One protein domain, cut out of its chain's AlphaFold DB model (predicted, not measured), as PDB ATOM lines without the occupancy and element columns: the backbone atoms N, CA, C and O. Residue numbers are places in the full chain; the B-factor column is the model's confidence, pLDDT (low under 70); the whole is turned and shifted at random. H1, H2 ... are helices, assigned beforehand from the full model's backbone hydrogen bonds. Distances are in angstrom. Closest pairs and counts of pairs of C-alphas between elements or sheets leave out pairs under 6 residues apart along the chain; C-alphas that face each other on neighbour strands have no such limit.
ATOM      1  N   PHE A 688     113.395 122.295 112.143       81.56
ATOM      2  CA  PHE A 688     113.857 121.331 111.151       81.56
ATOM      3  C   PHE A 688     112.840 120.251 110.760       81.56
ATOM      4  O   PHE A 688     113.115 119.476 109.845       81.56
ATOM      5  N   GLN A 689     111.662 120.206 111.391       83.94
ATOM      6  CA  GLN A 689     110.665 119.151 111.164       83.94
ATOM      7  C   GLN A 689     110.238 119.048 109.683       83.94
ATOM      8  O   GLN A 689     110.066 117.948 109.159       83.94
ATOM      9  N   ASN A 690     110.159 120.185 108.980       83.88
ATOM     10  CA  ASN A 690     109.858 120.239 107.547       83.88
ATOM     11  C   ASN A 690     111.008 119.723 106.668       83.88
ATOM     12  O   ASN A 690     110.749 119.162 105.599       83.88
ATOM     13  N   VAL A 691     112.267 119.880 107.097       87.19
ATOM     14  CA  VAL A 691     113.445 119.455 106.322       87.19
ATOM     15  C   VAL A 691     113.952 118.059 106.661       87.19
ATOM     16  O   VAL A 691     114.634 117.454 105.834       87.19
ATOM     17  N   ALA A 692     113.569 117.504 107.815       87.00
ATOM     18  CA  ALA A 692     113.979 116.181 108.285       87.00
ATOM     19  C   ALA A 692     113.728 115.058 107.256       87.00
ATOM     20  O   ALA A 692     114.515 114.120 107.160       87.00
ATOM     21  N   GLN A 693     112.677 115.191 106.441       87.19
ATOM     22  CA  GLN A 693     112.311 114.275 105.352       87.19
ATOM     23  C   GLN A 693     113.229 114.313 104.112       87.19
ATOM     24  O   GLN A 693     113.166 113.402 103.289       87.19
ATOM     25  N   PHE A 694     114.032 115.369 103.927       87.38
ATOM     26  CA  PHE A 694     114.957 115.511 102.786       87.38
ATOM     27  C   PHE A 694     116.390 115.085 103.121       87.38
ATOM     28  O   PHE A 694     117.223 114.979 102.216       87.38
ATOM     29  N   ILE A 695     116.681 114.869 104.404       87.50
ATOM     30  CA  ILE A 695     117.958 114.336 104.876       87.50
ATOM     31  C   ILE A 695     118.061 112.896 104.392       87.50
ATOM     32  O   ILE A 695     117.119 112.113 104.525       87.50
ATOM     33  N   GLU A 696     119.201 112.540 103.811       86.69
ATOM     34  CA  GLU A 696     119.414 111.166 103.388       86.69
ATOM     35  C   GLU A 696     119.547 110.253 104.612       86.69
ATOM     36  O   GLU A 696     120.300 110.536 105.542       86.69
ATOM     37  N   GLU A 697     118.833 109.133 104.577       86.94
ATOM     38  CA  GLU A 697     118.878 108.038 105.551       86.94
ATOM     39  C   GLU A 697     120.332 107.662 105.898       86.94
ATOM     40  O   GLU A 697     120.724 107.700 107.061       86.94
ATOM     41  N   SER A 698     121.195 107.519 104.882       85.94
ATOM     42  CA  SER A 698     122.619 107.216 105.073       85.94
ATOM     43  C   SER A 698     123.429 108.320 105.774       85.94
ATOM     44  O   SER A 698     124.478 108.027 106.341       85.94
ATOM     45  N   VAL A 699     122.972 109.578 105.761       87.81
ATOM     46  CA  VAL A 699     123.594 110.699 106.493       87.81
ATOM     47  C   VAL A 699     123.082 110.754 107.933       87.81
ATOM     48  O   VAL A 699     123.863 111.048 108.837       87.81
ATOM     49  N   ARG A 700     121.801 110.423 108.163       86.19
ATOM     50  CA  ARG A 700     121.228 110.258 109.508       86.19
ATOM     51  C   ARG A 700     121.938 109.127 110.257       86.19
ATOM     52  O   ARG A 700     122.452 109.373 111.342       86.19
ATOM     53  N   ASP A 701     122.028 107.941 109.659       85.94
ATOM     54  CA  ASP A 701     122.622 106.756 110.294       85.94
ATOM     55  C   ASP A 701     124.108 106.983 110.623       85.94
ATOM     56  O   ASP A 701     124.569 106.747 111.741       85.94
ATOM     57  N   LYS A 702     124.860 107.540 109.664       91.12
ATOM     58  CA  LYS A 702     126.296 107.807 109.828       91.12
ATOM     59  C   LYS A 702     126.611 108.927 110.810       91.12
ATOM     60  O   LYS A 702     127.744 108.992 111.287       91.12
ATOM     61  N   ALA A 703     125.661 109.810 111.131       90.25
ATOM     62  CA  ALA A 703     125.889 110.911 112.070       90.25
ATOM     63  C   ALA A 703     126.396 110.416 113.435       90.25
ATOM     64  O   ALA A 703     127.227 111.081 114.050       90.25
ATOM     65  N   CYS A 704     125.969 109.226 113.865       88.94
ATOM     66  CA  CYS A 704     126.388 108.615 115.124       88.94
ATOM     67  C   CYS A 704     127.852 108.153 115.143       88.94
ATOM     68  O   CYS A 704     128.461 108.145 116.213       88.94
ATOM     69  N   GLU A 705     128.420 107.790 113.987       89.75
ATOM     70  CA  GLU A 705     129.752 107.178 113.870       89.75
ATOM     71  C   GLU A 705     130.894 108.142 114.228       89.75
ATOM     72  O   GLU A 705     131.946 107.713 114.699       89.75
ATOM     73  N   SER A 706     130.739 109.444 113.950       90.25
ATOM     74  CA  SER A 706     131.821 110.413 114.148       90.25
ATOM     75  C   SER A 706     131.359 111.868 114.238       90.25
ATOM     76  O   SER A 706     130.408 112.296 113.583       90.25
ATOM     77  N   THR A 707     132.143 112.685 114.948       87.44
ATOM     78  CA  THR A 707     131.983 114.149 115.006       87.44
ATOM     79  C   THR A 707     131.969 114.811 113.625       87.44
ATOM     80  O   THR A 707     131.249 115.788 113.414       87.44
ATOM     81  N   ARG A 708     132.704 114.253 112.653       90.00
ATOM     82  CA  ARG A 708     132.679 114.719 111.261       90.00
ATOM     83  C   ARG A 708     131.310 114.496 110.620       90.00
ATOM     84  O   ARG A 708     130.806 115.402 109.964       90.00
ATOM     85  N   ASN A 709     130.697 113.334 110.831       90.44
ATOM     86  CA  ASN A 709     129.387 113.022 110.268       90.44
ATOM     87  C   ASN A 709     128.275 113.839 110.949       90.44
ATOM     88  O   ASN A 709     127.400 114.349 110.255       90.44
ATOM     89  N   MET A 710     128.359 114.090 112.263       88.81
ATOM     90  CA  MET A 710     127.485 115.063 112.942       88.81
ATOM     91  C   MET A 710     127.614 116.481 112.363       88.81
ATOM     92  O   MET A 710     126.623 117.198 112.234       88.81
ATOM     93  N   ALA A 711     128.834 116.928 112.044       86.94
ATOM     94  CA  ALA A 711     129.053 118.229 111.413       86.94
ATOM     95  C   ALA A 711     128.475 118.274 109.988       86.94
ATOM     96  O   ALA A 711     127.840 119.260 109.630       86.94
ATOM     97  N   LEU A 712     128.616 117.196 109.205       89.00
ATOM     98  CA  LEU A 712     127.975 117.075 107.893       89.00
ATOM     99  C   LEU A 712     126.444 117.128 108.001       89.00
ATOM    100  O   LEU A 712     125.838 117.931 107.300       89.00
ATOM    101  N   LEU A 713     125.833 116.359 108.913       90.94
ATOM    102  CA  LEU A 713     124.385 116.385 109.149       90.94
ATOM    103  C   LEU A 713     123.893 117.794 109.506       90.94
ATOM    104  O   LEU A 713     122.923 118.258 108.912       90.94
ATOM    105  N   ARG A 714     124.560 118.488 110.441       88.25
ATOM    106  CA  ARG A 714     124.202 119.868 110.818       88.25
ATOM    107  C   ARG A 714     124.282 120.811 109.618       88.25
ATOM    108  O   ARG A 714     123.304 121.497 109.338       88.25
ATOM    109  N   ASN A 715     125.376 120.775 108.856       87.19
ATOM    110  CA  ASN A 715     125.539 121.611 107.665       87.19
ATOM    111  C   ASN A 715     124.448 121.339 106.606       87.19
ATOM    112  O   ASN A 715     123.938 122.277 105.995       87.19
ATOM    113  N   ASP A 716     124.067 120.074 106.399       89.12
ATOM    114  CA  ASP A 716     123.020 119.693 105.442       89.12
ATOM    115  C   ASP A 716     121.624 120.150 105.905       89.12
ATOM    116  O   ASP A 716     120.852 120.701 105.123       89.12
ATOM    117  N   VAL A 717     121.322 119.990 107.198       88.25
ATOM    118  CA  VAL A 717     120.101 120.488 107.854       88.25
ATOM    119  C   VAL A 717     119.976 122.010 107.723       88.25
ATOM    120  O   VAL A 717     118.898 122.526 107.421       88.25
ATOM    121  N   GLN A 718     121.082 122.728 107.904       84.19
ATOM    122  CA  GLN A 718     121.151 124.186 107.822       84.19
ATOM    123  C   GLN A 718     120.989 124.694 106.381       84.19
ATOM    124  O   GLN A 718     120.198 125.608 106.145       84.19
ATOM    125  N   GLU A 719     121.639 124.062 105.397       86.25
ATOM    126  CA  GLU A 719     121.442 124.373 103.973       86.25
ATOM    127  C   GLU A 719     120.004 124.074 103.514       86.25
ATOM    128  O   GLU A 719     119.415 124.861 102.770       86.25
ATOM    129  N   LEU A 720     119.390 122.985 103.994       86.94
ATOM    130  CA  LEU A 720     117.980 122.692 103.727       86.94
ATOM    131  C   LEU A 720     117.047 123.763 104.321       86.94
ATOM    132  O   LEU A 720     116.169 124.249 103.607       86.94
ATOM    133  N   LEU A 721     117.258 124.181 105.578       84.19
ATOM    134  CA  LEU A 721     116.461 125.244 106.211       84.19
ATOM    135  C   LEU A 721     116.646 126.593 105.493       84.19
ATOM    136  O   LEU A 721     115.683 127.343 105.312       84.19
ATOM    137  N   ARG A 722     117.860 126.894 105.015       82.69
ATOM    138  CA  ARG A 722     118.130 128.082 104.195       82.69
ATOM    139  C   ARG A 722     117.371 128.035 102.867       82.69
ATOM    140  O   ARG A 722     116.818 129.050 102.443       82.69
ATOM    141  N   LEU A 723     117.319 126.876 102.206       84.38
ATOM    142  CA  LEU A 723     116.556 126.686 100.969       84.38
ATOM    143  C   LEU A 723     115.041 126.808 101.195       84.38
ATOM    144  O   LEU A 723     114.369 127.440 100.376       84.38
ATOM    145  N   GLU A 724     114.516 126.278 102.301       84.75
ATOM    146  CA  GLU A 724     113.117 126.462 102.709       84.75
ATOM    147  C   GLU A 724     112.801 127.945 102.954       84.75
ATOM    148  O   GLU A 724     111.946 128.514 102.274       84.75
ATOM    149  N   THR A 725     113.550 128.606 103.842       79.31
ATOM    150  CA  THR A 725     113.315 130.013 104.223       79.31
ATOM    151  C   THR A 725     113.503 130.985 103.051       79.31
ATOM    152  O   THR A 725     112.829 132.012 102.961       79.31
ATOM    153  N   ALA A 726     114.371 130.655 102.089       81.00
ATOM    154  CA  ALA A 726     114.520 131.424 100.854       81.00
ATOM    155  C   ALA A 726     113.332 131.275  99.876       81.00
ATOM    156  O   ALA A 726     113.304 131.966  98.856       81.00
ATOM    157  N   GLY A 727     112.373 130.383 100.150       83.75
ATOM    158  CA  GLY A 727     111.273 130.037  99.248       83.75
ATOM    159  C   GLY A 727     111.705 129.162  98.066       83.75
ATOM    160  O   GLY A 727     110.961 129.020  97.095       83.75
ATOM    161  N   ASN A 728     112.894 128.548  98.122       82.81
ATOM    162  CA  ASN A 728     113.466 127.741  97.040       82.81
ATOM    163  C   ASN A 728     112.892 126.313  97.005       82.81
ATOM    164  O   ASN A 728     113.612 125.332  96.810       82.81
ATOM    165  N   VAL A 729     111.564 126.201  97.111       76.62
ATOM    166  CA  VAL A 729     110.786 124.952  97.049       76.62
ATOM    167  C   VAL A 729     111.161 124.113  95.818       76.62
ATOM    168  O   VAL A 729     111.248 122.891  95.899       76.62
ATOM    169  N   ARG A 730     111.493 124.756  94.689       81.88
ATOM    170  CA  ARG A 730     111.985 124.080  93.476       81.88
ATOM    171  C   ARG A 730     113.305 123.322  93.686       81.88
ATOM    172  O   ARG A 730     113.459 122.249  93.114       81.88
ATOM    173  N   LEU A 731     114.246 123.848  94.474       81.81
ATOM    174  CA  LEU A 731     115.523 123.175  94.752       81.81
ATOM    175  C   LEU A 731     115.342 122.014  95.739       81.81
ATOM    176  O   LEU A 731     115.939 120.957  95.539       81.81
ATOM    177  N   LEU A 732     114.462 122.171  96.737       81.12
ATOM    178  CA  LEU A 732     114.052 121.078  97.631       81.12
ATOM    179  C   LEU A 732     113.364 119.950  96.845       81.12
ATOM    180  O   LEU A 732     113.755 118.788  96.963       81.12
ATOM    181  N   LYS A 733     112.429 120.296  95.950       81.88
ATOM    182  CA  LYS A 733     111.787 119.357  95.021       81.88
ATOM    183  C   LYS A 733     112.814 118.636  94.144       81.88
ATOM    184  O   LYS A 733     112.835 117.412  94.136       81.88
ATOM    185  N   GLN A 734     113.762 119.357  93.540       83.25
ATOM    186  CA  GLN A 734     114.859 118.764  92.759       83.25
ATOM    187  C   GLN A 734     115.857 117.925  93.588       83.25
ATOM    188  O   GLN A 734     116.650 117.184  93.002       83.25
ATOM    189  N   ARG A 735     115.874 118.019  94.926       79.94
ATOM    190  CA  ARG A 735     116.622 117.098  95.808       79.94
ATOM    191  C   ARG A 735     115.785 115.845  96.113       79.94
ATOM    192  O   ARG A 735     116.274 114.741  95.906       79.94
ATOM    193  N   CYS A 736     114.505 116.009  96.464       76.75
ATOM    194  CA  CYS A 736     113.523 114.919  96.613       76.75
ATOM    195  C   CYS A 736     113.387 114.059  95.335       76.75
ATOM    196  O   CYS A 736     113.277 112.840  95.430       76.75
ATOM    197  N   GLU A 737     113.423 114.668  94.145       79.50
ATOM    198  CA  GLU A 737     113.365 113.984  92.843       79.50
ATOM    199  C   GLU A 737     114.653 113.189  92.559       79.50
ATOM    200  O   GLU A 737     114.586 111.978  92.364       79.50
ATOM    201  N   ARG A 738     115.841 113.813  92.644       77.38
ATOM    202  CA  ARG A 738     117.122 113.106  92.417       77.38
ATOM    203  C   ARG A 738     117.329 111.923  93.368       77.38
ATOM    204  O   ARG A 738     117.833 110.886  92.946       77.38
ATOM    205  N   ASN A 739     116.904 112.044  94.628       67.81
ATOM    206  CA  ASN A 739     117.012 110.956  95.603       67.81
ATOM    207  C   ASN A 739     116.105 109.749  95.258       67.81
ATOM    208  O   ASN A 739     116.402 108.631  95.680       67.81
ATOM    209  N   GLN A 740     115.042 109.931  94.460       63.31
ATOM    210  CA  GLN A 740     114.243 108.819  93.919       63.31
ATOM    211  C   GLN A 740     114.955 108.124  92.752       63.31
ATOM    212  O   GLN A 740     114.953 106.893  92.694       63.31
ATOM    213  N   ASP A 741     115.577 108.884  91.844       60.53
ATOM    214  CA  ASP A 741     116.259 108.337  90.661       60.53
ATOM    215  C   ASP A 741     117.418 107.402  91.051       60.53
ATOM    216  O   ASP A 741     117.545 106.302  90.505       60.53
ATOM    217  N   PHE A 742     118.217 107.783  92.057       54.09
ATOM    218  CA  PHE A 742     119.293 106.929  92.579       54.09
ATOM    219  C   PHE A 742     118.771 105.606  93.170       54.09
ATOM    220  O   PHE A 742     119.337 104.553  92.873       54.09
ATOM    221  N   LYS A 743     117.654 105.611  93.920       54.03
ATOM    222  CA  LYS A 743     117.049 104.376  94.470       54.03
ATOM    223  C   LYS A 743     116.439 103.452  93.385       54.03
ATOM    224  O   LYS A 743     116.116 102.307  93.693       54.03
ATOM    225  N   GLN A 744     116.322 103.881  92.119       50.94
ATOM    226  CA  GLN A 744     115.796 103.056  91.010       50.94
ATOM    227  C   GLN A 744     116.868 102.409  90.106       50.94
ATOM    228  O   GLN A 744     116.534 101.549  89.284       50.94
TER     229      GLN A 744
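AT A GLANCE: This is residues 688 to 744 of the 930 residues of the protein "Hypothetical protein" of Symbiodinium sp. CCMP2592 (UniProt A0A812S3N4). Two helices, H2 and H3, meet near their ends as a V, and the short helix H1 folds back over the first part of H2 on the open side of that V. The stretch before H1, residues 688 to 696, begins beside H2, off one face of the flat V, and leads from there to H1. The printed part has 57 residues with three named helices, in the order H1, H2, H3 along the chain, and no named strand, and its class is all helix. It is compact, with a radius of gyration of the C-alphas of 11.8 A, yet flat in outline, spanning 32 by 30 by 16 A.

IN THESE COORDINATES: Begin at Phe 688, with its C-alpha at (113.857, 121.331, 111.151); residues 688 to 696 come before the first named helix. Find C-alpha 697 at (118.878, 108.038, 105.551), where H1 begins; it holds residues 697 to 702 and is 8.6 A from first to last C-alpha. H2, residues 707 to 725, is the longest helix; go from C-alpha 707 at (131.983, 114.149, 115.006) to Thr 725 and you cover 26.8 A. H3, residues 729 to 744, runs 23.3 A from Val 729 and ends with C-alpha 744 at (115.796, 103.056, 91.010).

HOW THE PARTS SIT: Look first at H1 and H2, a helical hairpin: they touch, and the closest C-alphas are those of Lys 702 and Asn 709, 6.1 A apart. They run opposite ways at a shallow tilt of 34 degrees, only just short of steep. H2 touches H1 with residues 709 to 713 alone. Further along, H2 touches H3 with residues 720 to 724 alone, and H3 touches H2 with residues 729 to 732 alone. The closest C-alphas there are those of Leu 723 and Leu 732, at 7.0 A. H2 and H3 run opposite ways at a steep tilt of 49 degrees. H1 and H3 are apart. In the backbones of H1 and H2, each O i to N i+4 pair is within hydrogen-bond range; in H3, 10 of 12 are.

THE WHOLE: The two C-alphas farthest apart are those of Glu 705 and Gly 727, at 32.8 A, and the C-alphas of the first and last printed residues, Phe 688 and Gln 744, are 27.3 A apart. The printed part has no cut. The links from H1 to H2, with 4 residues, and from H2 to H3, with 3, are tight. In the B-factor column the mean pLDDT of the printed part is 82.5; look at residues 739 to 744, which belong to H3, for the six residues under 70.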